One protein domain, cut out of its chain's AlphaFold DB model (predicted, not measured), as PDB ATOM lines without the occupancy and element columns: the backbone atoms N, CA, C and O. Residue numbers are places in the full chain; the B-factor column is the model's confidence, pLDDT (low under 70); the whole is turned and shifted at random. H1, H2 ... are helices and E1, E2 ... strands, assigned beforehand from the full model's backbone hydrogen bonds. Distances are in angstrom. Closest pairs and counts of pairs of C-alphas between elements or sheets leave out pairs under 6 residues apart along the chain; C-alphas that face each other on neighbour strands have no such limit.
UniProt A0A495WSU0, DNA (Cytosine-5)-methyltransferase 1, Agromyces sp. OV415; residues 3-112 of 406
ATOM      1  N   ALA A   3     202.161  93.389 149.371       86.44
ATOM      2  CA  ALA A   3     201.816  92.187 150.139       86.44
ATOM      3  C   ALA A   3     203.030  91.564 150.850       86.44
ATOM      4  O   ALA A   3     202.952  91.271 152.037       86.44
ATOM      5  N   THR A   4     204.162  91.428 150.152       92.81
ATOM      6  CA  THR A   4     205.401  90.887 150.730       92.81
ATOM      7  C   THR A   4     205.967  91.801 151.812       92.81
ATOM      8  O   THR A   4     206.232  91.341 152.914       92.81
ATOM      9  N   ALA A   5     206.074  93.107 151.538       93.12
ATOM     10  CA  ALA A   5     206.542  94.084 152.523       93.12
ATOM     11  C   ALA A   5     205.655  94.096 153.781       93.12
ATOM     12  O   ALA A   5     206.163  94.150 154.893       93.12
ATOM     13  N   TRP A   6     204.335  93.977 153.610       91.31
ATOM     14  CA  TRP A   6     203.389  93.848 154.715       91.31
ATOM     15  C   TRP A   6     203.577  92.550 155.510       91.31
ATOM     16  O   TRP A   6     203.499  92.562 156.734       91.31
ATOM     17  N   ALA A   7     203.828  91.425 154.837       93.44
ATOM     18  CA  ALA A   7     204.084  90.153 155.505       93.44
ATOM     19  C   ALA A   7     205.352  90.210 156.370       93.44
ATOM     20  O   ALA A   7     205.278  89.853 157.543       93.44
ATOM     21  N   VAL A   8     206.451  90.732 155.815       95.12
ATOM     22  CA  VAL A   8     207.722  90.921 156.534       95.12
ATOM     23  C   VAL A   8     207.529  91.871 157.713       95.12
ATOM     24  O   VAL A   8     207.829  91.513 158.843       95.12
ATOM     25  N   TRP A   9     206.921  93.038 157.490       94.31
ATOM     26  CA  TRP A   9     206.695  94.025 158.549       94.31
ATOM     27  C   TRP A   9     205.891  93.466 159.739       94.31
ATOM     28  O   TRP A   9     206.213  93.745 160.891       94.31
ATOM     29  N   ARG A  10     204.882  92.621 159.480       94.25
ATOM     30  CA  ARG A  10     204.124  91.929 160.540       94.25
ATOM     31  C   ARG A  10     204.962  90.899 161.300       94.25
ATOM     32  O   ARG A  10     204.748  90.727 162.495       94.25
ATOM     33  N   GLN A  11     205.859  90.184 160.622       94.94
ATOM     34  CA  GLN A  11     206.756  89.229 161.280       94.94
ATOM     35  C   GLN A  11     207.728  89.954 162.213       94.94
ATOM     36  O   GLN A  11     207.839  89.563 163.372       94.94
ATOM     37  N   GLU A  12     208.332  91.047 161.745       95.88
ATOM     38  CA  GLU A  12     209.234  91.877 162.551       95.88
ATOM     39  C   GLU A  12     208.524  92.469 163.778       95.88
ATOM     40  O   GLU A  12     209.054  92.419 164.882       95.88
ATOM     41  N   LEU A  13     207.281  92.950 163.636       94.69
ATOM     42  CA  LEU A  13     206.510  93.434 164.789       94.69
ATOM     43  C   LEU A  13     206.253  92.358 165.847       94.69
ATOM     44  O   LEU A  13     206.348  92.652 167.036       94.69
ATOM     45  N   ARG A  14     205.951  91.121 165.432       94.69
ATOM     46  CA  ARG A  14     205.826  90.005 166.386       94.69
ATOM     47  C   ARG A  14     207.155  89.694 167.054       94.69
ATOM     48  O   ARG A  14     207.170  89.450 168.250       94.69
ATOM     49  N   ALA A  15     208.254  89.718 166.301       95.94
ATOM     50  CA  ALA A  15     209.588  89.494 166.852       95.94
ATOM     51  C   ALA A  15     209.973  90.565 167.888       95.94
ATOM     52  O   ALA A  15     210.652  90.257 168.862       95.94
ATOM     53  N   LEU A  16     209.481  91.797 167.723       96.50
ATOM     54  CA  LEU A  16     209.601  92.879 168.705       96.50
ATOM     55  C   LEU A  16     208.641  92.744 169.904       96.50
ATOM     56  O   LEU A  16     208.655  93.609 170.777       96.50
ATOM     57  N   GLY A  17     207.804  91.702 169.956       96.44
ATOM     58  CA  GLY A  17     206.854  91.467 171.045       96.44
ATOM     59  C   GLY A  17     205.605  92.349 170.989       96.44
ATOM     60  O   GLY A  17     205.066  92.694 172.035       96.44
ATOM     61  N   TYR A  18     205.148  92.749 169.795       96.81
ATOM     62  CA  TYR A  18     203.932  93.551 169.624       96.81
ATOM     63  C   TYR A  18     202.788  92.773 168.966       96.81
ATOM     64  O   TYR A  18     202.959  92.041 167.985       96.81
ATOM     65  N   GLN A  19     201.581  93.048 169.447       95.19
ATOM     66  CA  GLN A  19     200.326  92.790 168.754       95.19
ATOM     67  C   GLN A  19     199.866  94.052 168.012       95.19
ATOM     68  O   GLN A  19     200.320  95.162 168.293       95.19
ATOM     69  N   TRP A  20     198.978  93.897 167.029       95.62
ATOM     70  CA  TRP A  20     198.427  95.035 166.294       95.62
ATOM     71  C   TRP A  20     197.023  94.771 165.757       95.62
ATOM     72  O   TRP A  20     196.620  93.632 165.511       95.62
ATOM     73  N   ARG A  21     196.320  95.863 165.451       94.88
ATOM     74  CA  ARG A  21     195.082  95.871 164.665       94.88
ATOM     75  C   ARG A  21     195.186  96.900 163.548       94.88
ATOM     76  O   ARG A  21     195.611  98.036 163.755       94.88
ATOM     77  N   VAL A  22     194.789  96.487 162.346       95.12
ATOM     78  CA  VAL A  22     194.668  97.390 161.199       95.12
ATOM     79  C   VAL A  22     193.295  98.043 161.239       95.12
ATOM     80  O   VAL A  22     192.277  97.360 161.320       95.12
ATOM     81  N   VAL A  23     193.273  99.366 161.165       96.00
ATOM     82  CA  VAL A  23     192.069 100.186 161.254       96.00
ATOM     83  C   VAL A  23     191.873 100.932 159.942       96.00
ATOM     84  O   VAL A  23     192.764 101.643 159.478       96.00
ATOM     85  N   SER A  24     190.692 100.782 159.345       95.94
ATOM     86  CA  SER A  24     190.248 101.620 158.228       95.94
ATOM     87  C   SER A  24     189.364 102.735 158.768       95.94
ATOM     88  O   SER A  24     188.273 102.473 159.269       95.94
ATOM     89  N   LEU A  25     189.824 103.979 158.658       95.88
ATOM     90  CA  LEU A  25     189.104 105.133 159.190       95.88
ATOM     91  C   LEU A  25     189.059 106.251 158.152       95.88
ATOM     92  O   LEU A  25     190.075 106.630 157.561       95.88
ATOM     93  N   ASN A  26     187.856 106.775 157.932       96.62
ATOM     94  CA  ASN A  26     187.659 108.016 157.203       96.62
ATOM     95  C   ASN A  26     187.561 109.173 158.203       96.62
ATOM     96  O   ASN A  26     186.748 109.121 159.124       96.62
ATOM     97  N   SER A  27     188.372 110.215 158.010       95.38
ATOM     98  CA  SER A  27     188.476 111.343 158.951       95.38
ATOM     99  C   SER A  27     187.160 112.096 159.178       95.38
ATOM    100  O   SER A  27     186.981 112.674 160.247       95.38
ATOM    101  N   MET A  28     186.221 112.045 158.224       96.00
ATOM    102  CA  MET A  28     184.895 112.664 158.375       96.00
ATOM    103  C   MET A  28     184.007 111.974 159.420       96.00
ATOM    104  O   MET A  28     182.970 112.517 159.784       96.00
ATOM    105  N   HIS A  29     184.401 110.786 159.890       96.38
ATOM    106  CA  HIS A  29     183.668 109.998 160.883       96.38
ATOM    107  C   HIS A  29     184.462 109.770 162.179       96.38
ATOM    108  O   HIS A  29     184.010 109.017 163.037       96.38
ATOM    109  N   ALA A  30     185.632 110.399 162.331       96.00
ATOM    110  CA  ALA A  30     186.412 110.371 163.567       96.00
ATOM    111  C   ALA A  30     185.789 111.333 164.594       96.00
ATOM    112  O   ALA A  30     186.180 112.497 164.688       96.00
ATOM    113  N   GLN A  31     184.744 110.868 165.280       94.62
ATOM    114  CA  GLN A  31     183.914 111.690 166.164       94.62
ATOM    115  C   GLN A  31     183.754 111.127 167.584       94.62
ATOM    116  O   GLN A  31     182.808 111.491 168.281       94.62
ATOM    117  N   ALA A  32     184.636 110.221 168.015       93.19
ATOM    118  CA  ALA A  32     184.507 109.580 169.327       93.19
ATOM    119  C   ALA A  32     184.706 110.583 170.478       93.19
ATOM    120  O   ALA A  32     183.953 110.558 171.449       93.19
ATOM    121  N   HIS A  33     185.660 111.510 170.333       92.88
ATOM    122  CA  HIS A  33     185.995 112.505 171.362       92.88
ATOM    123  C   HIS A  33     185.836 113.958 170.879       92.88
ATOM    124  O   HIS A  33     186.597 114.846 171.264       92.88
ATOM    125  N   GLY A  34     184.865 114.219 170.001       92.50
ATOM    126  CA  GLY A  34     184.529 115.569 169.543       92.50
ATOM    127  C   GLY A  34     184.160 115.625 168.067       92.50
ATOM    128  O   GLY A  34     183.861 114.609 167.446       92.50
ATOM    129  N   ALA A  35     184.191 116.823 167.486       94.19
ATOM    130  CA  ALA A  35     183.846 117.004 166.082       94.19
ATOM    131  C   ALA A  35     184.830 116.264 165.143       94.19
ATOM    132  O   ALA A  35     186.029 116.193 165.458       94.19
ATOM    133  N   PRO A  36     184.346 115.707 164.014       95.75
ATOM    134  CA  PRO A  36     185.193 115.115 162.983       95.75
ATOM    135  C   PRO A  36     185.818 116.181 162.075       95.75
ATOM    136  O   PRO A  36     185.489 117.362 162.159       95.75
ATOM    137  N   ALA A  37     186.695 115.764 161.158       95.88
ATOM    138  CA  ALA A  37     187.230 116.680 160.153       95.88
ATOM    139  C   ALA A  37     186.155 117.029 159.097       95.88
ATOM    140  O   ALA A  37     185.463 116.123 158.623       95.88
ATOM    141  N   PRO A  38     186.046 118.293 158.641       95.81
ATOM    142  CA  PRO A  38     185.130 118.716 157.570       95.81
ATOM    143  C   PRO A  38     185.607 118.296 156.165       95.81
ATOM    144  O   PRO A  38     185.388 118.980 155.165       95.81
ATOM    145  N   GLN A  39     186.278 117.145 156.069       93.12
ATOM    146  CA  GLN A  39     186.802 116.572 154.837       93.12
ATOM    147  C   GLN A  39     186.717 115.042 154.876       93.12
ATOM    148  O   GLN A  39     187.109 114.396 155.847       93.12
ATOM    149  N   SER A  40     186.288 114.444 153.759       93.56
ATOM    150  CA  SER A  40     186.379 112.996 153.562       93.56
ATOM    151  C   SER A  40     187.806 112.593 153.203       93.56
ATOM    152  O   SER A  40     188.355 113.027 152.186       93.56
ATOM    153  N   ARG A  41     188.418 111.751 154.038       93.31
ATOM    154  CA  ARG A  41     189.798 111.301 153.849       93.31
ATOM    155  C   ARG A  41     190.001 109.911 154.427       93.31
ATOM    156  O   ARG A  41     190.074 109.742 155.641       93.31
ATOM    157  N   ASP A  42     190.131 108.925 153.544       94.62
ATOM    158  CA  ASP A  42     190.417 107.545 153.931       94.62
ATOM    159  C   ASP A  42     191.903 107.340 154.246       94.62
ATOM    160  O   ASP A  42     192.799 107.652 153.437       94.62
ATOM    161  N   ARG A  43     192.161 106.753 155.412       93.88
ATOM    162  CA  ARG A  43     193.483 106.307 155.844       93.88
ATOM    163  C   ARG A  43     193.393 104.929 156.490       93.88
ATOM    164  O   ARG A  43     192.360 104.527 157.022       93.88
ATOM    165  N   ILE A  44     194.500 104.206 156.386       93.75
ATOM    166  CA  ILE A  44     194.736 102.999 157.164       93.75
ATOM    167  C   ILE A  44     195.657 103.403 158.306       93.75
ATOM    168  O   ILE A  44     196.680 104.044 158.066       93.75
ATOM    169  N   TYR A  45     195.289 103.006 159.513       95.38
ATOM    170  CA  TYR A  45     196.106 103.133 160.708       95.38
ATOM    171  C   TYR A  45     196.461 101.733 161.188       95.38
ATOM    172  O   TYR A  45     195.657 100.809 161.065       95.38
ATOM    173  N   VAL A  46     197.668 101.560 161.713       95.00
ATOM    174  CA  VAL A  46     198.047 100.322 162.390       95.00
ATOM    175  C   VAL A  46     198.325 100.681 163.833       95.00
ATOM    176  O   VAL A  46     199.251 101.436 164.113       95.00
ATOM    177  N   VAL A  47     197.461 100.200 164.719       95.88
ATOM    178  CA  VAL A  47     197.575 100.427 166.158       95.88
ATOM    179  C   VAL A  47     198.277  99.214 166.736       95.88
ATOM    180  O   VAL A  47     197.792  98.098 166.548       95.88
ATOM    181  N   CYS A  48     199.414  99.432 167.387       95.56
ATOM    182  CA  CYS A  48     200.250  98.381 167.959       95.56
ATOM    183  C   CYS A  48     200.308  98.527 169.483       95.56
ATOM    184  O   CYS A  48     200.333  99.649 169.985       95.56
ATOM    185  N   TRP A  49     200.367  97.411 170.203       95.25
ATOM    186  CA  TRP A  49     200.542  97.360 171.659       95.25
ATOM    187  C   TRP A  49     201.415  96.153 172.040       95.25
ATOM    188  O   TRP A  49     201.457  95.189 171.267       95.25
ATOM    189  N   PRO A  50     202.148  96.189 173.168       95.06
ATOM    190  CA  PRO A  50     202.981  95.065 173.585       95.06
ATOM    191  C   PRO A  50     202.158  93.797 173.842       95.06
ATOM    192  O   PRO A  50     201.000  93.853 174.258       95.06
ATOM    193  N   GLU A  51     202.743  92.636 173.585       93.06
ATOM    194  CA  GLU A  51     202.124  91.349 173.884       93.06
ATOM    195  C   GLU A  51     201.964  91.151 175.400       93.06
ATOM    196  O   GLU A  51     202.850  91.482 176.180       93.06
ATOM    197  N   GLY A  52     200.810  90.623 175.820       91.25
ATOM    198  CA  GLY A  52     200.448  90.474 177.235       91.25
ATOM    199  C   GLY A  52     199.763  91.702 177.844       91.25
ATOM    200  O   GLY A  52     199.064  91.558 178.845       91.25
ATOM    201  N   GLU A  53     199.879  92.872 177.212       92.69
ATOM    202  CA  GLU A  53     199.179  94.085 177.638       92.69
ATOM    203  C   GLU A  53     197.723  94.120 177.161       92.69
ATOM    204  O   GLU A  53     197.319  93.451 176.199       92.69
ATOM    205  N   ARG A  54     196.911  94.947 177.826       93.88
ATOM    206  CA  ARG A  54     195.510  95.152 177.448       93.88
ATOM    207  C   ARG A  54     195.423  95.775 176.051       93.88
ATOM    208  O   ARG A  54     195.943  96.862 175.805       93.88
ATOM    209  N   ALA A  55     194.688  95.115 175.156       94.75
ATOM    210  CA  ALA A  55     194.433  95.626 173.814       94.75
ATOM    211  C   ALA A  55     193.574  96.915 173.844       94.75
ATOM    212  O   ALA A  55     192.583  96.963 174.583       94.75
ATOM    213  N   PRO A  56     193.894  97.932 173.018       95.50
ATOM    214  CA  PRO A  56     193.054  99.114 172.826       95.50
ATOM    215  C   PRO A  56     191.638  98.762 172.345       95.50
ATOM    216  O   PRO A  56     191.475  98.009 171.377       95.50
ATOM    217  N   ASP A  57     190.608  99.345 172.969       94.00
ATOM    218  CA  ASP A  57     189.209  99.173 172.548       94.00
ATOM    219  C   ASP A  57     188.896 100.043 171.321       94.00
ATOM    220  O   ASP A  57     188.305 101.124 171.385       94.00
ATOM    221  N   LEU A  58     189.348  99.554 170.168       94.50
ATOM    222  CA  LEU A  58     189.180 100.238 168.891       94.50
ATOM    223  C   LEU A  58     187.744 100.160 168.366       94.50
ATOM    224  O   LEU A  58     187.344 101.000 167.564       94.50
ATOM    225  N   ASP A  59     186.948  99.182 168.800       92.25
ATOM    226  CA  ASP A  59     185.556  99.085 168.359       92.25
ATOM    227  C   ASP A  59     184.717 100.225 168.926       92.25
ATOM    228  O   ASP A  59     183.850 100.732 168.218       92.25
ATOM    229  N   ARG A  60     185.014 100.683 170.147       90.62
ATOM    230  CA  ARG A  60     184.359 101.851 170.745       90.62
ATOM    231  C   ARG A  60     184.534 103.120 169.906       90.62
ATOM    232  O   ARG A  60     183.558 103.810 169.633       90.62
ATOM    233  N   ILE A  61     185.750 103.409 169.438       92.31
ATOM    234  CA  ILE A  61     186.022 104.639 168.670       92.31
ATOM    235  C   ILE A  61     185.545 104.566 167.209       92.31
ATOM    236  O   ILE A  61     185.329 105.593 166.569       92.31
ATOM    237  N   LEU A  62     185.366 103.357 166.666       94.12
ATOM    238  CA  LEU A  62     184.950 103.122 165.276       94.12
ATOM    239  C   LEU A  62     183.429 103.003 165.120       94.12
ATOM    240  O   LEU A  62     182.952 102.538 164.078       94.12
ATOM    241  N   ARG A  63     182.667 103.443 166.128       95.19
ATOM    242  CA  ARG A  63     181.200 103.419 166.161       95.19
ATOM    243  C   ARG A  63     180.582 104.817 166.112       95.19
ATOM    244  O   ARG A  63     179.897 105.244 167.042       95.19
ATOM    245  N   PRO A  64     180.793 105.569 165.020       95.94
ATOM    246  CA  PRO A  64     180.239 106.902 164.894       95.94
ATOM    247  C   PRO A  64     178.704 106.845 164.954       95.94
ATOM    248  O   PRO A  64     178.067 105.947 164.392       95.94
ATOM    249  N   ARG A  65     178.097 107.825 165.628       95.38
ATOM    250  CA  ARG A  65     176.638 107.940 165.726       95.38
ATOM    251  C   ARG A  65     176.024 108.238 164.359       95.38
ATOM    252  O   ARG A  65     176.501 109.108 163.624       95.38
ATOM    253  N   ALA A  66     174.949 107.525 164.046       96.25
ATOM    254  CA  ALA A  66     174.195 107.656 162.808       96.25
ATOM    255  C   ALA A  66     172.690 107.549 163.083       96.25
ATOM    256  O   ALA A  66     172.257 106.785 163.950       96.25
ATOM    257  N   TYR A  67     171.888 108.290 162.323       95.56
ATOM    258  CA  TYR A  67     170.436 108.144 162.340       95.56
ATOM    259  C   TYR A  67     170.009 106.965 161.455       95.56
ATOM    260  O   TYR A  67     170.411 106.860 160.295       95.56
ATOM    261  N   CYS A  68     169.180 106.073 161.997       92.75
ATOM    262  CA  CYS A  68     168.612 104.953 161.260       92.75
ATOM    263  C   CYS A  68     167.140 105.219 160.934       92.75
ATOM    264  O   CYS A  68     166.288 105.037 161.795       92.75
ATOM    265  N   ALA A  69     166.823 105.534 159.675       89.81
ATOM    266  CA  ALA A  69     165.446 105.803 159.243       89.81
ATOM    267  C   ALA A  69     164.481 104.613 159.429       89.81
ATOM    268  O   ALA A  69     163.287 104.808 159.606       89.81
ATOM    269  N   ARG A  70     164.986 103.370 159.411       89.31
ATOM    270  CA  ARG A  70     164.162 102.167 159.624       89.31
ATOM    271  C   ARG A  70     163.781 101.961 161.089       89.31
ATOM    272  O   ARG A  70     162.719 101.422 161.371       89.31
ATOM    273  N   CYS A  71     164.679 102.307 162.008       89.69
ATOM    274  CA  CYS A  71     164.452 102.155 163.445       89.69
ATOM    275  C   CYS A  71     164.028 103.461 164.124       89.69
ATOM    276  O   CYS A  71     163.752 103.418 165.317       89.69
ATOM    277  N   ASP A  72     164.032 104.571 163.384       94.00
ATOM    278  CA  ASP A  72     163.725 105.928 163.840       94.00
ATOM    279  C   ASP A  72     164.495 106.328 165.113       94.00
ATOM    280  O   ASP A  72     163.947 106.742 166.128       94.00
ATOM    281  N   VAL A  73     165.812 106.103 165.097       93.00
ATOM    282  CA  VAL A  73     166.683 106.325 166.261       93.00
ATOM    283  C   VAL A  73     168.097 106.690 165.829       93.00
ATOM    284  O   VAL A  73     168.620 106.169 164.840       93.00
ATOM    285  N   VAL A  74     168.741 107.570 166.598       95.19
ATOM    286  CA  VAL A  74     170.185 107.817 166.512       95.19
ATOM    287  C   VAL A  74     170.908 106.792 167.376       95.19
ATOM    288  O   VAL A  74     170.729 106.758 168.590       95.19
ATOM    289  N   THR A  75     171.748 105.968 166.758       93.94
ATOM    290  CA  THR A  75     172.479 104.889 167.431       93.94
ATOM    291  C   THR A  75     173.945 104.882 167.014       93.94
ATOM    292  O   THR A  75     174.325 105.500 166.017       93.94
ATOM    293  N   GLU A  76     174.779 104.200 167.789       95.75
ATOM    294  CA  GLU A  76     176.149 103.878 167.404       95.75
ATOM    295  C   GLU A  76     176.125 102.925 166.207       95.75
ATOM    296  O   GLU A  76     175.606 101.811 166.284       95.75
ATOM    297  N   SER A  77     176.638 103.382 165.066       96.38
ATOM    298  CA  SER A  77     176.718 102.540 163.875       96.38
ATOM    299  C   SER A  77     177.913 101.598 163.953       96.38
ATOM    300  O   SER A  77     178.880 101.871 164.652       96.38
ATOM    301  N   VAL A  78     177.870 100.491 163.217       95.81
ATOM    302  CA  VAL A  78     178.978  99.528 163.146       95.81
ATOM    303  C   VAL A  78     179.551  99.473 161.736       95.81
ATOM    304  O   VAL A  78     178.805  99.512 160.754       95.81
ATOM    305  N   GLN A  79     180.875  99.371 161.619       95.69
ATOM    306  CA  GLN A  79     181.521  99.138 160.329       95.69
ATOM    307  C   GLN A  79     181.233  97.713 159.841       95.69
ATOM    308  O   GLN A  79     181.493  96.735 160.539       95.69
ATOM    309  N   SER A  80     180.727  97.589 158.616       95.50
ATOM    310  CA  SER A  80     180.476  96.319 157.941       95.50
ATOM    311  C   SER A  80     181.251  96.268 156.628       95.50
ATOM    312  O   SER A  80     181.037  97.078 155.718       95.50
ATOM    313  N   PHE A  81     182.186  95.326 156.531       95.88
ATOM    314  CA  PHE A  81     183.024  95.167 155.350       95.88
ATOM    315  C   PHE A  81     182.329  94.352 154.260       95.88
ATOM    316  O   PHE A  81     181.631  93.368 154.505       95.88
ATOM    317  N   LYS A  82     182.553  94.753 153.008       93.75
ATOM    318  CA  LYS A  82     182.078  94.021 151.834       93.75
ATOM    319  C   LYS A  82     182.884  92.730 151.665       93.75
ATOM    320  O   LYS A  82     184.082  92.709 151.924       93.75
ATOM    321  N   ARG A  83     182.204  91.682 151.181       90.31
ATOM    322  CA  ARG A  83     182.666  90.288 150.994       90.31
ATOM    323  C   ARG A  83     184.192  90.097 150.983       90.31
ATOM    324  O   ARG A  83     184.855  90.439 150.003       90.31
ATOM    325  N   GLY A  84     184.708  89.503 152.063       86.00
ATOM    326  CA  GLY A  84     186.102  89.058 152.198       86.00
ATOM    327  C   GLY A  84     187.132  90.168 152.423       86.00
ATOM    328  O   GLY A  84     188.327  89.896 152.380       86.00
ATOM    329  N   ARG A  85     186.699  91.419 152.620       89.75
ATOM    330  CA  ARG A  85     187.596  92.531 152.957       89.75
ATOM    331  C   ARG A  85     187.618  92.748 154.461       89.75
ATOM    332  O   ARG A  85     186.597  92.631 155.119       89.75
ATOM    333  N   GLU A  86     188.772  93.162 154.958       88.44
ATOM    334  CA  GLU A  86     188.969  93.576 156.356       88.44
ATOM    335  C   GLU A  86     189.568  94.986 156.441       88.44
ATOM    336  O   GLU A  86     189.655  95.590 157.504       88.44
ATOM    337  N   VAL A  87     190.002  95.526 155.297       91.38
ATOM    338  CA  VAL A  87     190.668  96.821 155.183       91.38
ATOM    339  C   VAL A  87     190.252  97.486 153.873       91.38
ATOM    340  O   VAL A  87     190.104  96.826 152.838       91.38
ATOM    341  N   GLY A  88     190.091  98.807 153.886       92.44
ATOM    342  CA  GLY A  88     189.974  99.594 152.666       92.44
ATOM    343  C   GLY A  88     189.272 100.929 152.867       92.44
ATOM    344  O   GLY A  88     189.176 101.449 153.969       92.44
ATOM    345  N   ARG A  89     188.806 101.511 151.763       95.31
ATOM    346  CA  ARG A  89     188.184 102.841 151.753       95.31
ATOM    347  C   ARG A  89     186.693 102.786 152.068       95.31
ATOM    348  O   ARG A  89     186.017 101.812 151.711       95.31
ATOM    349  N   TYR A  90     186.187 103.840 152.693       95.31
ATOM    350  CA  TYR A  90     184.771 103.992 152.995       95.31
ATOM    351  C   TYR A  90     183.917 103.986 151.715       95.31
ATOM    352  O   TYR A  90     184.311 104.516 150.681       95.31
ATOM    353  N   ARG A  91     182.748 103.340 151.754       93.75
ATOM    354  CA  ARG A  91     181.839 103.057 150.622       93.75
ATOM    355  C   ARG A  91     182.366 102.092 149.563       93.75
ATOM    356  O   ARG A  91     181.547 101.403 148.949       93.75
ATOM    357  N   GLN A  92     183.678 101.957 149.346       93.94
ATOM    358  CA  GLN A  92     184.207 100.937 148.425       93.94
ATOM    359  C   GLN A  92     184.479  99.595 149.108       93.94
ATOM    360  O   GLN A  92     184.173  98.557 148.521       93.94
ATOM    361  N   ALA A  93     185.050  99.594 150.313       94.88
ATOM    362  CA  ALA A  93     185.414  98.384 151.053       94.88
ATOM    363  C   ALA A  93     184.506  98.107 152.250       94.88
ATOM    364  O   ALA A  93     184.247  96.940 152.518       94.88
ATOM    365  N   TYR A  94     183.989  99.140 152.912       95.81
ATOM    366  CA  TYR A  94     183.063  98.999 154.036       95.81
ATOM    367  C   TYR A  94     181.974 100.074 154.014       95.81
ATOM    368  O   TYR A  94     182.098 101.090 153.322       95.81
ATOM    369  N   LEU A  95     180.896  99.816 154.745       96.56
ATOM    370  CA  LEU A  95     179.779 100.725 154.997       96.56
ATOM    371  C   LEU A  95     179.526 100.787 156.507       96.56
ATOM    372  O   LEU A  95     179.978  99.910 157.238       96.56
ATOM    373  N   TYR A  96     178.796 101.800 156.963       97.19
ATOM    374  CA  TYR A  96     178.256 101.811 158.319       97.19
ATOM    375  C   TYR A  96     176.841 101.249 158.298       97.19
ATOM    376  O   TYR A  96     176.050 101.565 157.407       97.19
ATOM    377  N   CYS A  97     176.526 100.406 159.274       96.88
ATOM    378  CA  CYS A  97     175.228  99.763 159.398       96.88
ATOM    379  C   CYS A  97     174.646  99.998 160.792       96.88
ATOM    380  O   CYS A  97     175.372 100.102 161.782       96.88
ATOM    381  N   CYS A  98     173.321 100.059 160.873       96.38
ATOM    382  CA  CYS A  98     172.615 100.039 162.145       96.38
ATOM    383  C   CYS A  98     172.799  98.661 162.803       96.38
ATOM    384  O   CYS A  98     172.458  97.654 162.170       96.38
ATOM    385  N   PRO A  99     173.263  98.582 164.063       96.06
ATOM    386  CA  PRO A  99     173.477  97.304 164.742       96.06
ATOM    387  C   PRO A  99     172.170  96.537 164.990       96.06
ATOM    388  O   PRO A  99     172.192  95.322 165.143       96.06
ATOM    389  N   ARG A 100     171.020  97.229 165.010       94.69
ATOM    390  CA  ARG A 100     169.713  96.628 165.309       94.69
ATOM    391  C   ARG A 100     169.060  95.949 164.107       94.69
ATOM    392  O   ARG A 100     168.501  94.870 164.246       94.69
ATOM    393  N   CYS A 101     169.066  96.604 162.945       94.44
ATOM    394  CA  CYS A 101     168.324  96.141 161.764       94.44
ATOM    395  C   CYS A 101     169.198  95.860 160.536       94.44
ATOM    396  O   CYS A 101     168.668  95.460 159.499       94.44
ATOM    397  N   GLY A 102     170.507  96.114 160.618       94.94
ATOM    398  CA  GLY A 102     171.458  95.894 159.528       94.94
ATOM    399  C   GLY A 102     171.345  96.874 158.355       94.94
ATOM    400  O   GLY A 102     172.118  96.762 157.408       94.94
ATOM    401  N   SER A 103     170.415  97.837 158.389       94.44
ATOM    402  CA  SER A 103     170.298  98.860 157.345       94.44
ATOM    403  C   SER A 103     171.566  99.706 157.267       94.44
ATOM    404  O   SER A 103     172.116 100.093 158.299       94.44
ATOM    405  N   VAL A 104     171.998 100.025 156.045       96.62
ATOM    406  CA  VAL A 104     173.096 100.969 155.805       96.62
ATOM    407  C   VAL A 104     172.677 102.345 156.318       96.62
ATOM    408  O   VAL A 104     171.577 102.812 156.022       96.62
ATOM    409  N   VAL A 105     173.550 102.971 157.098       95.06
ATOM    410  CA  VAL A 105     173.352 104.298 157.685       95.06
ATOM    411  C   VAL A 105     174.551 105.181 157.374       95.06
ATOM    412  O   VAL A 105     175.663 104.694 157.168       95.06
ATOM    413  N   GLU A 106     174.323 106.488 157.340       94.94
ATOM    414  CA  GLU A 106     175.379 107.481 157.165       94.94
ATOM    415  C   GLU A 106     175.657 108.129 158.530       94.94
ATOM    416  O   GLU A 106     174.757 108.765 159.092       94.94
ATOM    417  N   PRO A 107     176.854 107.942 159.114       95.69
ATOM    418  CA  PRO A 107     177.214 108.641 160.339       95.69
ATOM    419  C   PRO A 107     177.363 110.131 160.087       95.69
ATOM    420  O   PRO A 107     177.731 110.515 158.983       95.69
ATOM    421  N   GLY A 108     177.130 110.951 161.113       92.00
ATOM    422  CA  GLY A 108     177.277 112.406 161.018       92.00
ATOM    423  C   GLY A 108     178.649 112.843 160.483       92.00
ATOM    424  O   GLY A 108     179.661 112.174 160.705       92.00
ATOM    425  N   TRP A 109     178.666 113.963 159.760       93.94
ATOM    426  CA  TRP A 109     179.872 114.598 159.227       93.94
ATOM    427  C   TRP A 109     179.708 116.118 159.216       93.94
ATOM    428  O   TRP A 109     178.588 116.630 159.186       93.94
ATOM    429  N   LEU A 110     180.827 116.844 159.206       95.06
ATOM    430  CA  LEU A 110     180.817 118.290 158.997       95.06
ATOM    431  C   LEU A 110     180.867 118.627 157.499       95.06
ATOM    432  O   LEU A 110     181.606 117.978 156.748       95.06
ATOM    433  N   PRO A 111     180.120 119.642 157.035       93.62
ATOM    434  CA  PRO A 111     180.220 120.101 155.659       93.62
ATOM    435  C   PRO A 111     181.576 120.773 155.420       93.62
ATOM    436  O   PRO A 111     182.113 121.429 156.308       93.62
ATOM    437  N   ALA A 112     182.080 120.708 154.183       91.62
ATOM    438  CA  ALA A 112     183.288 121.443 153.791       91.62
ATOM    439  C   ALA A 112     183.162 122.955 154.062       91.62
ATOM    440  O   ALA A 112     184.154 123.608 154.354       91.62
TER     441      ALA A 112
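AT A GLANCE: This is residues 3 to 112 of the 406 residues of the protein "DNA (Cytosine-5)-methyltransferase 1" of Agromyces sp. OV415 (UniProt A0A495WSU0). A long two-stranded ribbon, the hairpin E1 and E2, makes much of the length, with helix H1 at one end of it, where residues 3 to 9 stick out freely. Towards the other end of the long axis two small hairpins, E3 with E4 and E5 with E6, follow each other, and three long stretches with no named element, residues 27 to 41, 82 to 93 and 98 to 112, loop away from the middle, the last of them as the end of the printed part. The printed part has 110 residues, with two named helices and six named strands in the order H1, E1, E2, H2, E3, E4, E5, E6; the strands form three separate antiparallel sheets of two. The class is mixed, helices and strands, with 51 residues, under half, in named elements. The whole is only just compact, close to loose, with a radius of gyration of the C-alphas of 15.7 A, and elongated, spanning 49 by 30 by 28 A.

HOW THE PARTS SIT: H1, residues 3 to 15, joins E1, residues 18 to 26, by a tight link, and their closest C-alphas, of Leu 13 and Gln 19, are 7.4 A apart. E1 and E2, residues 42 to 50, are antiparallel at 160 degrees between their directions and form a hairpin; N 21 and O 47 are within hydrogen-bond range at 2.9 A, and N 45 and O 23 also at 2.9 A. H2, residues 58 to 61, and E1 are near each other, with 5 pairs of C-alphas within 10 A. E3, residues 65 to 68, and E4, residues 73 to 76, form an antiparallel hairpin at 142 degrees, with N 66 and O 75 at 2.9 A. E4 runs on into E5, residues 78 to 81, across a break of 1 residue, at 68 degrees. E5 and E6, residues 94 to 97, form an antiparallel hairpin at 145 degrees, with N 80 and O 95 at 2.8 A. Residues 96 to 97 of E6 also pair, antiparallel, with residues 104 to 105. E1 and E2 are apart from E3, E4, E5 and E6. In H1 every O i to N i+4 pair is within hydrogen-bond range; H2 is too short for such a pair.

IN THESE COORDINATES: H1 begins at C-alpha 3, (201.816, 92.187, 150.139), and is 18.6 A long. E1 measures 25.1 A and E2 26.5 A from first to last C-alpha. H2 is 5.4 A long, E3 9.7 A, E4 and E5 9.8 A each. E6 is 9.5 A long and ends at C-alpha 97, (175.228, 99.763, 159.398).

THE WHOLE: The two C-alphas farthest apart, of Ala 15 and Asp 72, are 48.8 A apart. The printed part has no cut. The links E1 to E2 and E5 to E6 are long, and residues 98 to 112 hold no named element. The mean pLDDT of the printed part is 94.2, and no printed residue is under 70.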